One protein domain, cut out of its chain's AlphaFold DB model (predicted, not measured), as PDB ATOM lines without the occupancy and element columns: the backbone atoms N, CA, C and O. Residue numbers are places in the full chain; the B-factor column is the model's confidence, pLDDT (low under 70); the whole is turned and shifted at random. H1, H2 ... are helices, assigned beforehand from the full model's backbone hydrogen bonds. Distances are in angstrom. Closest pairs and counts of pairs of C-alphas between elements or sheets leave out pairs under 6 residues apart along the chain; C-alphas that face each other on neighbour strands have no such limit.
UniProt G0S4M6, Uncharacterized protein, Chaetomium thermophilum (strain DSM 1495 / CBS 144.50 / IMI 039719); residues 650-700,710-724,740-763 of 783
ATOM      1  N   PRO A 650     109.854 113.575 135.323       95.75
ATOM      2  CA  PRO A 650     110.586 114.839 135.444       95.75
ATOM      3  C   PRO A 650     110.198 115.671 136.673       95.75
ATOM      4  O   PRO A 650     111.067 116.316 137.260       95.75
ATOM      5  N   GLY A 651     108.918 115.668 137.066       96.44
ATOM      6  CA  GLY A 651     108.428 116.384 138.248       96.44
ATOM      7  C   GLY A 651     108.970 115.802 139.554       96.44
ATOM      8  O   GLY A 651     109.696 116.480 140.283       96.44
ATOM      9  N   LEU A 652     108.682 114.524 139.813       96.38
ATOM     10  CA  LEU A 652     109.103 113.789 141.011       96.38
ATOM     11  C   LEU A 652     110.629 113.745 141.143       96.38
ATOM     12  O   LEU A 652     111.155 113.957 142.235       96.38
ATOM     13  N   SER A 653     111.349 113.543 140.034       94.56
ATOM     14  CA  SER A 653     112.815 113.458 140.057       94.56
ATOM     15  C   SER A 653     113.490 114.784 140.408       94.56
ATOM     16  O   SER A 653     114.540 114.796 141.047       94.56
ATOM     17  N   ARG A 654     112.888 115.919 140.023       95.06
ATOM     18  CA  ARG A 654     113.357 117.253 140.429       95.06
ATOM     19  C   ARG A 654     112.956 117.570 141.865       95.06
ATOM     20  O   ARG A 654     113.794 118.039 142.623       95.06
ATOM     21  N   PHE A 655     111.707 117.290 142.238       96.00
ATOM     22  CA  PHE A 655     111.169 117.602 143.563       96.00
ATOM     23  C   PHE A 655     111.889 116.847 144.689       96.00
ATOM     24  O   PHE A 655     112.241 117.438 145.706       96.00
ATOM     25  N   PHE A 656     112.167 115.557 144.486       95.06
ATOM     26  CA  PHE A 656     112.916 114.724 145.429       95.06
ATOM     27  C   PHE A 656     114.423 114.636 145.108       95.06
ATOM     28  O   PHE A 656     115.112 113.813 145.701       95.06
ATOM     29  N   GLU A 657     114.952 115.444 144.179       93.38
ATOM     30  CA  GLU A 657     116.364 115.446 143.732       93.38
ATOM     31  C   GLU A 657     116.967 114.040 143.455       93.38
ATOM     32  O   GLU A 657     118.142 113.784 143.726       93.38
ATOM     33  N   THR A 658     116.173 113.100 142.936       91.31
ATOM     34  CA  THR A 658     116.565 111.692 142.725       91.31
ATOM     35  C   THR A 658     116.151 111.213 141.342       91.31
ATOM     36  O   THR A 658     115.091 111.564 140.847       91.31
ATOM     37  N   GLN A 659     116.966 110.367 140.718       91.06
ATOM     38  CA  GLN A 659     116.651 109.719 139.441       91.06
ATOM     39  C   GLN A 659     115.905 108.387 139.632       91.06
ATOM     40  O   GLN A 659     115.625 107.706 138.651       91.06
ATOM     41  N   TRP A 660     115.556 108.004 140.870       90.06
ATOM     42  CA  TRP A 660     114.939 106.704 141.160       90.06
ATOM     43  C   TRP A 660     113.638 106.452 140.378       90.06
ATOM     44  O   TRP A 660     113.403 105.325 139.943       90.06
ATOM     45  N   TYR A 661     112.820 107.492 140.172       90.81
ATOM     46  CA  TYR A 661     111.536 107.408 139.462       90.81
ATOM     47  C   TYR A 661     111.676 107.146 137.952       90.81
ATOM     48  O   TYR A 661     110.738 106.633 137.338       90.81
ATOM     49  N   ASP A 662     112.821 107.468 137.341       90.44
ATOM     50  CA  ASP A 662     113.093 107.108 135.948       90.44
ATOM     51  C   ASP A 662     113.465 105.625 135.866       90.44
ATOM     52  O   ASP A 662     114.637 105.247 135.866       90.44
ATOM     53  N   PHE A 663     112.447 104.768 135.779       84.00
ATOM     54  CA  PHE A 663     112.649 103.322 135.739       84.00
ATOM     55  C   PHE A 663     113.362 102.814 134.472       84.00
ATOM     56  O   PHE A 663     113.762 101.648 134.449       84.00
ATOM     57  N   VAL A 664     113.531 103.655 133.441       77.06
ATOM     58  CA  VAL A 664     114.276 103.330 132.213       77.06
ATOM     59  C   VAL A 664     115.774 103.574 132.413       77.06
ATOM     60  O   VAL A 664     116.585 102.749 131.992       77.06
ATOM     61  N   SER A 665     116.150 104.667 133.085       71.31
ATOM     62  CA  SER A 665     117.554 104.985 133.398       71.31
ATOM     63  C   SER A 665     118.082 104.274 134.654       71.31
ATOM     64  O   SER A 665     119.270 103.945 134.725       71.31
ATOM     65  N   ASN A 666     117.217 104.032 135.645       70.38
ATOM     66  CA  ASN A 666     117.541 103.410 136.932       70.38
ATOM     67  C   ASN A 666     117.914 101.928 136.761       70.38
ATOM     68  O   ASN A 666     117.090 101.085 136.394       70.38
ATOM     69  N   ARG A 667     119.165 101.576 137.086       59.59
ATOM     70  CA  ARG A 667     119.696 100.222 136.828       59.59
ATOM     71  C   ARG A 667     119.125  99.152 137.754       59.59
ATOM     72  O   ARG A 667     119.173  97.975 137.403       59.59
ATOM     73  N   ALA A 668     118.602  99.536 138.917       57.97
ATOM     74  CA  ALA A 668     117.980  98.611 139.859       57.97
ATOM     75  C   ALA A 668     116.554  98.214 139.435       57.97
ATOM     76  O   ALA A 668     116.085  97.143 139.815       57.97
ATOM     77  N   THR A 669     115.875  99.046 138.634       58.12
ATOM     78  CA  THR A 669     114.496  98.810 138.168       58.12
ATOM     79  C   THR A 669     114.396  98.436 136.688       58.12
ATOM     80  O   THR A 669     113.405  97.827 136.293       58.12
ATOM     81  N   ALA A 670     115.415  98.739 135.873       57.34
ATOM     82  CA  ALA A 670     115.427  98.517 134.421       57.34
ATOM     83  C   ALA A 670     115.183  97.059 133.971       57.34
ATOM     84  O   ALA A 670     114.856  96.820 132.811       57.34
ATOM     85  N   SER A 671     115.311  96.074 134.867       55.94
ATOM     86  CA  SER A 671     114.948  94.677 134.592       55.94
ATOM     87  C   SER A 671     113.437  94.458 134.448       55.94
ATOM     88  O   SER A 671     113.030  93.535 133.744       55.94
ATOM     89  N   ASN A 672     112.603  95.286 135.093       60.12
ATOM     90  CA  ASN A 672     111.152  95.288 134.914       60.12
ATOM     91  C   ASN A 672     110.513  96.626 135.374       60.12
ATOM     92  O   ASN A 672     109.833  96.658 136.405       60.12
ATOM     93  N   PRO A 673     110.705  97.734 134.626       61.25
ATOM     94  CA  PRO A 673     110.129  99.043 134.967       61.25
ATOM     95  C   PRO A 673     108.594  99.002 135.021       61.25
ATOM     96  O   PRO A 673     107.954  99.640 135.855       61.25
ATOM     97  N   ASP A 674     108.014  98.183 134.149       66.38
ATOM     98  CA  ASP A 674     106.586  97.933 134.035       66.38
ATOM     99  C   ASP A 674     105.997  97.305 135.309       66.38
ATOM    100  O   ASP A 674     104.924  97.716 135.748       66.38
ATOM    101  N   ALA A 675     106.684  96.348 135.944       70.50
ATOM    102  CA  ALA A 675     106.167  95.653 137.127       70.50
ATOM    103  C   ALA A 675     106.009  96.543 138.369       70.50
ATOM    104  O   ALA A 675     105.225  96.191 139.248       70.50
ATOM    105  N   ILE A 676     106.693  97.689 138.459       73.19
ATOM    106  CA  ILE A 676     106.517  98.616 139.591       73.19
ATOM    107  C   ILE A 676     105.171  99.344 139.479       73.19
ATOM    108  O   ILE A 676     104.441  99.442 140.464       73.19
ATOM    109  N   LEU A 677     104.802  99.781 138.271       78.25
ATOM    110  CA  LEU A 677     103.491 100.380 138.005       78.25
ATOM    111  C   LEU A 677     102.383  99.312 138.020       78.25
ATOM    112  O   LEU A 677     101.399  99.456 138.742       78.25
ATOM    113  N   HIS A 678     102.564  98.195 137.303       76.88
ATOM    114  CA  HIS A 678     101.582  97.097 137.233       76.88
ATOM    115  C   HIS A 678     101.398  96.323 138.544       76.88
ATOM    116  O   HIS A 678     100.349  95.711 138.754       76.88
ATOM    117  N   GLY A 679     102.380  96.368 139.449       77.31
ATOM    118  CA  GLY A 679     102.269  95.809 140.795       77.31
ATOM    119  C   GLY A 679     101.291  96.573 141.694       77.31
ATOM    120  O   GLY A 679     100.751  95.990 142.633       77.31
ATOM    121  N   ASN A 680     101.007  97.847 141.397       83.94
ATOM    122  CA  ASN A 680     100.088  98.678 142.171       83.94
ATOM    123  C   ASN A 680      98.786  98.946 141.392       83.94
ATOM    124  O   ASN A 680      98.590  99.994 140.777       83.94
ATOM    125  N   GLN A 681      97.861  97.986 141.459       86.75
ATOM    126  CA  GLN A 681      96.549  98.069 140.801       86.75
ATOM    127  C   GLN A 681      95.697  99.259 141.288       86.75
ATOM    128  O   GLN A 681      94.921  99.813 140.511       86.75
ATOM    129  N   HIS A 682      95.859  99.692 142.545       86.69
ATOM    130  CA  HIS A 682      95.162 100.875 143.063       86.69
ATOM    131  C   HIS A 682      95.668 102.155 142.387       86.69
ATOM    132  O   HIS A 682      94.863 102.921 141.861       86.69
ATOM    133  N   LEU A 683      96.994 102.334 142.315       89.50
ATOM    134  CA  LEU A 683      97.626 103.426 141.571       89.50
ATOM    135  C   LEU A 683      97.195 103.423 140.100       89.50
ATOM    136  O   LEU A 683      96.830 104.474 139.584       89.50
ATOM    137  N   LEU A 684      97.200 102.269 139.426       89.81
ATOM    138  CA  LEU A 684      96.775 102.192 138.024       89.81
ATOM    139  C   LEU A 684      95.303 102.558 137.821       89.81
ATOM    140  O   LEU A 684      94.984 103.239 136.849       89.81
ATOM    141  N   SER A 685      94.410 102.143 138.722       90.25
ATOM    142  CA  SER A 685      92.991 102.505 138.638       90.25
ATOM    143  C   SER A 685      92.766 103.996 138.926       90.25
ATOM    144  O   SER A 685      92.016 104.654 138.208       90.25
ATOM    145  N   LEU A 686      93.495 104.573 139.888       91.12
ATOM    146  CA  LEU A 686      93.522 106.016 140.153       91.12
ATOM    147  C   LEU A 686      94.042 106.820 138.946       91.12
ATOM    148  O   LEU A 686      93.430 107.812 138.551       91.12
ATOM    149  N   PHE A 687      95.124 106.367 138.310       92.62
ATOM    150  CA  PHE A 687      95.682 106.989 137.106       92.62
ATOM    151  C   PHE A 687      94.702 106.864 135.921       92.62
ATOM    152  O   PHE A 687      94.482 107.828 135.190       92.62
ATOM    153  N   ALA A 688      94.027 105.721 135.767       92.81
ATOM    154  CA  ALA A 688      92.984 105.528 134.759       92.81
ATOM    155  C   ALA A 688      91.755 106.427 134.998       92.81
ATOM    156  O   ALA A 688      91.214 106.985 134.039       92.81
ATOM    157  N   LEU A 689      91.338 106.625 136.257       91.56
ATOM    158  CA  LEU A 689      90.309 107.603 136.622       91.56
ATOM    159  C   LEU A 689      90.744 109.029 136.267       91.56
ATOM    160  O   LEU A 689      89.964 109.748 135.648       91.56
ATOM    161  N   PHE A 690      91.982 109.419 136.588       93.44
ATOM    162  CA  PHE A 690      92.530 110.731 136.236       93.44
ATOM    163  C   PHE A 690      92.534 110.963 134.714       93.44
ATOM    164  O   PHE A 690      91.942 111.940 134.254       93.44
ATOM    165  N   VAL A 691      93.075 110.028 133.920       93.38
ATOM    166  CA  VAL A 691      93.060 110.081 132.440       93.38
ATOM    167  C   VAL A 691      91.629 110.178 131.897       93.38
ATOM    168  O   VAL A 691      91.339 110.989 131.012       93.38
ATOM    169  N   SER A 692      90.702 109.396 132.461       91.06
ATOM    170  CA  SER A 692      89.279 109.440 132.109       91.06
ATOM    171  C   SER A 692      88.588 110.736 132.554       91.06
ATOM    172  O   SER A 692      87.570 111.103 131.969       91.06
ATOM    173  N   SER A 693      89.089 111.424 133.582       90.81
ATOM    174  CA  SER A 693      88.588 112.725 134.030       90.81
ATOM    175  C   SER A 693      89.044 113.829 133.082       90.81
ATOM    176  O   SER A 693      88.203 114.509 132.501       90.81
ATOM    177  N   ILE A 694      90.354 113.965 132.847       91.38
ATOM    178  CA  ILE A 694      90.898 115.033 131.988       91.38
ATOM    179  C   ILE A 694      90.395 114.926 130.542       91.38
ATOM    180  O   ILE A 694      90.119 115.941 129.912       91.38
ATOM    181  N   SER A 695      90.139 113.707 130.052       90.25
ATOM    182  CA  SER A 695      89.555 113.465 128.723       90.25
ATOM    183  C   SER A 695      88.083 113.899 128.584       90.25
ATOM    184  O   SER A 695      87.566 113.972 127.469       90.25
ATOM    185  N   LYS A 696      87.378 114.172 129.693       87.12
ATOM    186  CA  LYS A 696      85.989 114.673 129.696       87.12
ATOM    187  C   LYS A 696      85.904 116.195 129.811       87.12
ATOM    188  O   LYS A 696      84.856 116.751 129.479       87.12
ATOM    189  N   ILE A 697      86.972 116.857 130.258       87.50
ATOM    190  CA  ILE A 697      87.012 118.305 130.472       87.50
ATOM    191  C   ILE A 697      87.059 119.013 129.112       87.50
ATOM    192  O   ILE A 697      88.009 118.881 128.344       87.50
ATOM    193  N   LYS A 698      85.989 119.752 128.802       83.38
ATOM    194  CA  LYS A 698      85.805 120.510 127.544       83.38
ATOM    195  C   LYS A 698      85.857 122.027 127.742       83.38
ATOM    196  O   LYS A 698      85.828 122.772 126.767       83.38
ATOM    197  N   SER A 699      85.897 122.459 128.997       81.00
ATOM    198  CA  SER A 699      85.882 123.846 129.456       81.00
ATOM    199  C   SER A 699      87.126 124.103 130.304       81.00
ATOM    200  O   SER A 699      87.732 123.163 130.815       81.00
ATOM    201  N   THR A 700      87.510 125.365 130.467       82.56
ATOM    202  CA  THR A 700      88.586 125.785 131.385       82.56
ATOM    203  C   THR A 700      88.004 126.431 132.648       82.56
ATOM    204  O   THR A 700      88.602 127.332 133.229       82.56
ATOM    205  N   HIS A 710      92.031 117.321 142.319       89.56
ATOM    206  CA  HIS A 710      91.949 116.428 143.479       89.56
ATOM    207  C   HIS A 710      92.441 115.005 143.144       89.56
ATOM    208  O   HIS A 710      93.279 114.458 143.867       89.56
ATOM    209  N   LEU A 711      92.008 114.435 142.009       90.88
ATOM    210  CA  LEU A 711      92.519 113.148 141.509       90.88
ATOM    211  C   LEU A 711      94.034 113.184 141.248       90.88
ATOM    212  O   LEU A 711      94.741 112.249 141.620       90.88
ATOM    213  N   GLU A 712      94.543 114.267 140.657       93.62
ATOM    214  CA  GLU A 712      95.973 114.478 140.415       93.62
ATOM    215  C   GLU A 712      96.766 114.591 141.720       93.62
ATOM    216  O   GLU A 712      97.844 114.015 141.831       93.62
ATOM    217  N   THR A 713      96.223 115.250 142.743       93.50
ATOM    218  CA  THR A 713      96.877 115.351 144.057       93.50
ATOM    219  C   THR A 713      97.028 113.970 144.706       93.50
ATOM    220  O   THR A 713      98.118 113.607 145.156       93.50
ATOM    221  N   HIS A 714      95.969 113.150 144.684       92.00
ATOM    222  CA  HIS A 714      96.042 111.749 145.111       92.00
ATOM    223  C   HIS A 714      97.026 110.925 144.260       92.00
ATOM    224  O   HIS A 714      97.746 110.081 144.801       92.00
ATOM    225  N   LEU A 715      97.072 111.156 142.943       94.25
ATOM    226  CA  LEU A 715      97.961 110.454 142.016       94.25
ATOM    227  C   LEU A 715      99.434 110.792 142.281       94.25
ATOM    228  O   LEU A 715     100.237 109.881 142.453       94.25
ATOM    229  N   ILE A 716      99.783 112.077 142.384       95.25
ATOM    230  CA  ILE A 716     101.140 112.551 142.692       95.25
ATOM    231  C   ILE A 716     101.621 111.962 144.019       95.25
ATOM    232  O   ILE A 716     102.745 111.466 144.083       95.25
ATOM    233  N   TRP A 717     100.776 111.946 145.056       94.81
ATOM    234  CA  TRP A 717     101.134 111.333 146.336       94.81
ATOM    235  C   TRP A 717     101.321 109.811 146.227       94.81
ATOM    236  O   TRP A 717     102.318 109.266 146.698       94.81
ATOM    237  N   SER A 718     100.426 109.120 145.515       93.06
ATOM    238  CA  SER A 718     100.536 107.672 145.273       93.06
ATOM    239  C   SER A 718     101.790 107.294 144.473       93.06
ATOM    240  O   SER A 718     102.387 106.247 144.724       93.06
ATOM    241  N   LEU A 719     102.215 108.151 143.535       94.25
ATOM    242  CA  LEU A 719     103.468 108.009 142.788       94.25
ATOM    243  C   LEU A 719     104.691 108.313 143.666       94.25
ATOM    244  O   LEU A 719     105.658 107.554 143.635       94.25
ATOM    245  N   ALA A 720     104.643 109.363 144.491       94.62
ATOM    246  CA  ALA A 720     105.699 109.706 145.446       94.62
ATOM    247  C   ALA A 720     105.952 108.589 146.476       94.62
ATOM    248  O   ALA A 720     107.084 108.397 146.909       94.62
ATOM    249  N   CYS A 721     104.927 107.802 146.815       92.44
ATOM    250  CA  CYS A 721     105.034 106.640 147.700       92.44
ATOM    251  C   CYS A 721     105.641 105.380 147.048       92.44
ATOM    252  O   CYS A 721     105.943 104.423 147.765       92.44
ATOM    253  N   LEU A 722     105.881 105.342 145.729       90.44
ATOM    254  CA  LEU A 722     106.456 104.168 145.046       90.44
ATOM    255  C   LEU A 722     107.801 103.649 145.617       90.44
ATOM    256  O   LEU A 722     107.951 102.424 145.675       90.44
ATOM    257  N   PRO A 723     108.750 104.480 146.114       88.56
ATOM    258  CA  PRO A 723     109.967 103.989 146.767       88.56
ATOM    259  C   PRO A 723     109.688 103.125 148.004       88.56
ATOM    260  O   PRO A 723     110.524 102.308 148.382       88.56
ATOM    261  N   LEU A 724     108.522 103.275 148.651       87.19
ATOM    262  CA  LEU A 724     108.137 102.468 149.812       87.19
ATOM    263  C   LEU A 724     107.815 101.010 149.441       87.19
ATOM    264  O   LEU A 724     107.902 100.143 150.315       87.19
ATOM    265  N   PRO A 740     122.387 108.367 142.210       84.75
ATOM    266  CA  PRO A 740     121.241 109.251 141.988       84.75
ATOM    267  C   PRO A 740     119.915 108.473 141.931       84.75
ATOM    268  O   PRO A 740     118.872 109.020 142.279       84.75
ATOM    269  N   ASP A 741     119.970 107.202 141.530       85.06
ATOM    270  CA  ASP A 741     118.891 106.218 141.463       85.06
ATOM    271  C   ASP A 741     118.801 105.305 142.711       85.06
ATOM    272  O   ASP A 741     118.153 104.261 142.669       85.06
ATOM    273  N   ASP A 742     119.416 105.679 143.843       85.31
ATOM    274  CA  ASP A 742     119.377 104.887 145.082       85.31
ATOM    275  C   ASP A 742     117.974 104.873 145.742       85.31
ATOM    276  O   ASP A 742     117.492 105.924 146.184       85.31
ATOM    277  N   PRO A 743     117.321 103.699 145.900       84.62
ATOM    278  CA  PRO A 743     115.997 103.602 146.518       84.62
ATOM    279  C   PRO A 743     115.971 104.049 147.982       84.62
ATOM    280  O   PRO A 743     114.929 104.503 148.455       84.62
ATOM    281  N   TRP A 744     117.077 103.922 148.726       84.81
ATOM    282  CA  TRP A 744     117.094 104.331 150.133       84.81
ATOM    283  C   TRP A 744     117.144 105.853 150.283       84.81
ATOM    284  O   TRP A 744     116.382 106.414 151.067       84.81
ATOM    285  N   GLU A 745     118.000 106.530 149.518       89.75
ATOM    286  CA  GLU A 745     118.023 107.993 149.456       89.75
ATOM    287  C   GLU A 745     116.646 108.546 149.029       89.75
ATOM    288  O   GLU A 745     116.128 109.449 149.686       89.75
ATOM    289  N   ALA A 746     115.985 107.945 148.029       91.75
ATOM    290  CA  ALA A 746     114.623 108.318 147.627       91.75
ATOM    291  C   ALA A 746     113.585 108.132 148.759       91.75
ATOM    292  O   ALA A 746     112.818 109.053 149.052       91.75
ATOM    293  N   ARG A 747     113.596 106.982 149.457       91.56
ATOM    294  CA  ARG A 747     112.755 106.723 150.646       91.56
ATOM    295  C   ARG A 747     112.979 107.757 151.753       91.56
ATOM    296  O   ARG A 747     112.014 108.257 152.324       91.56
ATOM    297  N   GLY A 748     114.235 108.085 152.056       92.62
ATOM    298  CA  GLY A 748     114.573 109.060 153.092       92.62
ATOM    299  C   GLY A 748     114.086 110.471 152.753       92.62
ATOM    300  O   GLY A 748     113.631 111.194 153.637       92.62
ATOM    301  N   ARG A 749     114.108 110.857 151.471       94.75
ATOM    302  CA  ARG A 749     113.610 112.165 151.008       94.75
ATOM    303  C   ARG A 749     112.091 112.265 151.088       94.75
ATOM    304  O   ARG A 749     111.585 113.301 151.516       94.75
ATOM    305  N   LEU A 750     111.379 111.177 150.787       95.25
ATOM    306  CA  LEU A 750     109.941 111.077 151.040       95.25
ATOM    307  C   LEU A 750     109.620 111.239 152.536       95.25
ATOM    308  O   LEU A 750     108.751 112.031 152.879       95.25
ATOM    309  N   GLN A 751     110.358 110.565 153.428       93.81
ATOM    310  CA  GLN A 751     110.163 110.679 154.883       93.81
ATOM    311  C   GLN A 751     110.427 112.094 155.418       93.81
ATOM    312  O   GLN A 751     109.695 112.572 156.281       93.81
ATOM    313  N   VAL A 752     111.451 112.787 154.905       94.75
ATOM    314  CA  VAL A 752     111.715 114.195 155.250       94.75
ATOM    315  C   VAL A 752     110.568 115.095 154.782       94.75
ATOM    316  O   VAL A 752     110.127 115.956 155.541       94.75
ATOM    317  N   PHE A 753     110.044 114.884 153.572       95.19
ATOM    318  CA  PHE A 753     108.905 115.647 153.057       95.19
ATOM    319  C   PHE A 753     107.607 115.381 153.840       95.19
ATOM    320  O   PHE A 753     106.947 116.332 154.256       95.19
ATOM    321  N   GLU A 754     107.272 114.116 154.109       93.50
ATOM    322  CA  GLU A 754     106.093 113.741 154.904       93.50
ATOM    323  C   GLU A 754     106.147 114.340 156.312       93.50
ATOM    324  O   GLU A 754     105.141 114.866 156.800       93.50
ATOM    325  N   ALA A 755     107.333 114.343 156.930       92.75
ATOM    326  CA  ALA A 755     107.550 114.980 158.217       92.75
ATOM    327  C   ALA A 755     107.312 116.496 158.166       92.75
ATOM    328  O   ALA A 755     106.580 117.027 158.999       92.75
ATOM    329  N   LEU A 756     107.877 117.189 157.172       92.62
ATOM    330  CA  LEU A 756     107.720 118.639 157.016       92.62
ATOM    331  C   LEU A 756     106.258 119.056 156.802       92.62
ATOM    332  O   LEU A 756     105.815 120.025 157.417       92.62
ATOM    333  N   VAL A 757     105.500 118.329 155.973       91.50
ATOM    334  CA  VAL A 757     104.089 118.652 155.686       91.50
ATOM    335  C   VAL A 757     103.176 118.321 156.870       91.50
ATOM    336  O   VAL A 757     102.305 119.121 157.206       91.50
ATOM    337  N   SER A 758     103.396 117.188 157.543       90.94
ATOM    338  CA  SER A 758     102.567 116.751 158.683       90.94
ATOM    339  C   SER A 758     102.939 117.447 160.009       90.94
ATOM    340  O   SER A 758     102.337 117.180 161.052       90.94
ATOM    341  N   GLY A 759     103.949 118.328 160.005       90.12
ATOM    342  CA  GLY A 759     104.456 119.011 161.201       90.12
ATOM    343  C   GLY A 759     105.198 118.092 162.183       90.12
ATOM    344  O   GLY A 759     105.224 118.366 163.384       90.12
ATOM    345  N   GLU A 760     105.767 116.992 161.690       89.31
ATOM    346  CA  GLU A 760     106.557 116.027 162.458       89.31
ATOM    347  C   GLU A 760     108.026 116.467 162.598       89.31
ATOM    348  O   GLU A 760     108.542 117.283 161.836       89.31
ATOM    349  N   THR A 761     108.750 115.830 163.521       90.75
ATOM    350  CA  THR A 761     110.218 115.878 163.580       90.75
ATOM    351  C   THR A 761     110.781 114.463 163.532       90.75
ATOM    352  O   THR A 761     110.407 113.628 164.358       90.75
ATOM    353  N   LEU A 762     111.711 114.195 162.612       90.75
ATOM    354  CA  LEU A 762     112.425 112.917 162.562       90.75
ATOM    355  C   LEU A 762     113.479 112.842 163.678       90.75
ATOM    356  O   LEU A 762     114.176 113.818 163.952       90.75
ATOM    357  N   THR A 763     113.626 111.671 164.301       91.31
ATOM    358  CA  THR A 763     114.599 111.427 165.388       91.31
ATOM    359  C   THR A 763     116.053 111.410 164.914       91.31
ATOM    360  O   THR A 763     116.972 111.607 165.706       91.31
TER     361      THR A 763
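Overview. This is residues 650 to 700, 710 to 724 and 740 to 763 of the 783 residues of an uncharacterized protein of Chaetomium thermophilum (strain DSM 1495 / CBS 144.50 / IMI 039719) (UniProt G0S4M6). H4 lies in the middle of a loose group of five helices, with H3 side by side with it and running the opposite way; H1 and the longest helix, H5, come near the last residue of H4, Ala 720, while short H2 meets H3 at a corner near the beginning of H3. A long loop, residues 656 to 672, leads from H1 to H2, and residues 695 to 700 stick out. The printed part has 90 residues, with five named helices in the order H1 to H5 and no named strand; its class is all helix. It is only just loose, close to compact, with a radius of gyration of the C-alphas of 14.8 A and spans of 46 by 37 by 22 A.

Arrangement. Start at H1, residues 650 to 655, and look across to H4, residues 710 to 720: they are close but not clearly touching, with the closest C-alphas, Leu 652 and Ala 720, 6.9 A apart, and their lines about perpendicular at 75 degrees. Next find H2, residues 673 to 678, and H3, residues 681 to 694: they only just touch, with 3 pairs of C-alphas within 8 A and only at the corner, the closest being Leu 677 and Leu 684 at 7.0 A. H3 and H4 touch, with the closest C-alphas, Phe 690 and Leu 711, 5.8 A apart; they run opposite ways at a tilt of 38 degrees, only just steep. H5, residues 743 to 758, is close to H4 but not clearly touching, with the closest C-alphas, Ala 720 and Leu 750, 7.2 A apart. H3 and H5 are apart. Every O i to N i+4 pair is within hydrogen-bond range in H1, H3, H4 and H5; in H2 it is 1 of 2.

Along the chain. Find C-alpha 650 at (110.586, 114.839, 135.444), where H1 begins; it is 8.6 A long, and H2 9.1 A. H3 runs 19.9 A from C-alpha 681 at (96.549, 98.069, 140.801). H4 is 15.4 A long, and H5 runs 22.4 A to C-alpha 758 at (102.567, 116.751, 158.683).

Size, cuts and confidence. The C-alphas farthest apart, Lys 698 and Thr 763, are 48.4 A apart. Residues 701 to 709 and 725 to 739 are not printed; the gaps are 15.7 A from C-alpha 700 to 710 and 16.7 A from C-alpha 724 to 740. The link from H1 to H2 is long, and that from H2 to H3 is tight. Residues 667 to 674 have pLDDT under 70.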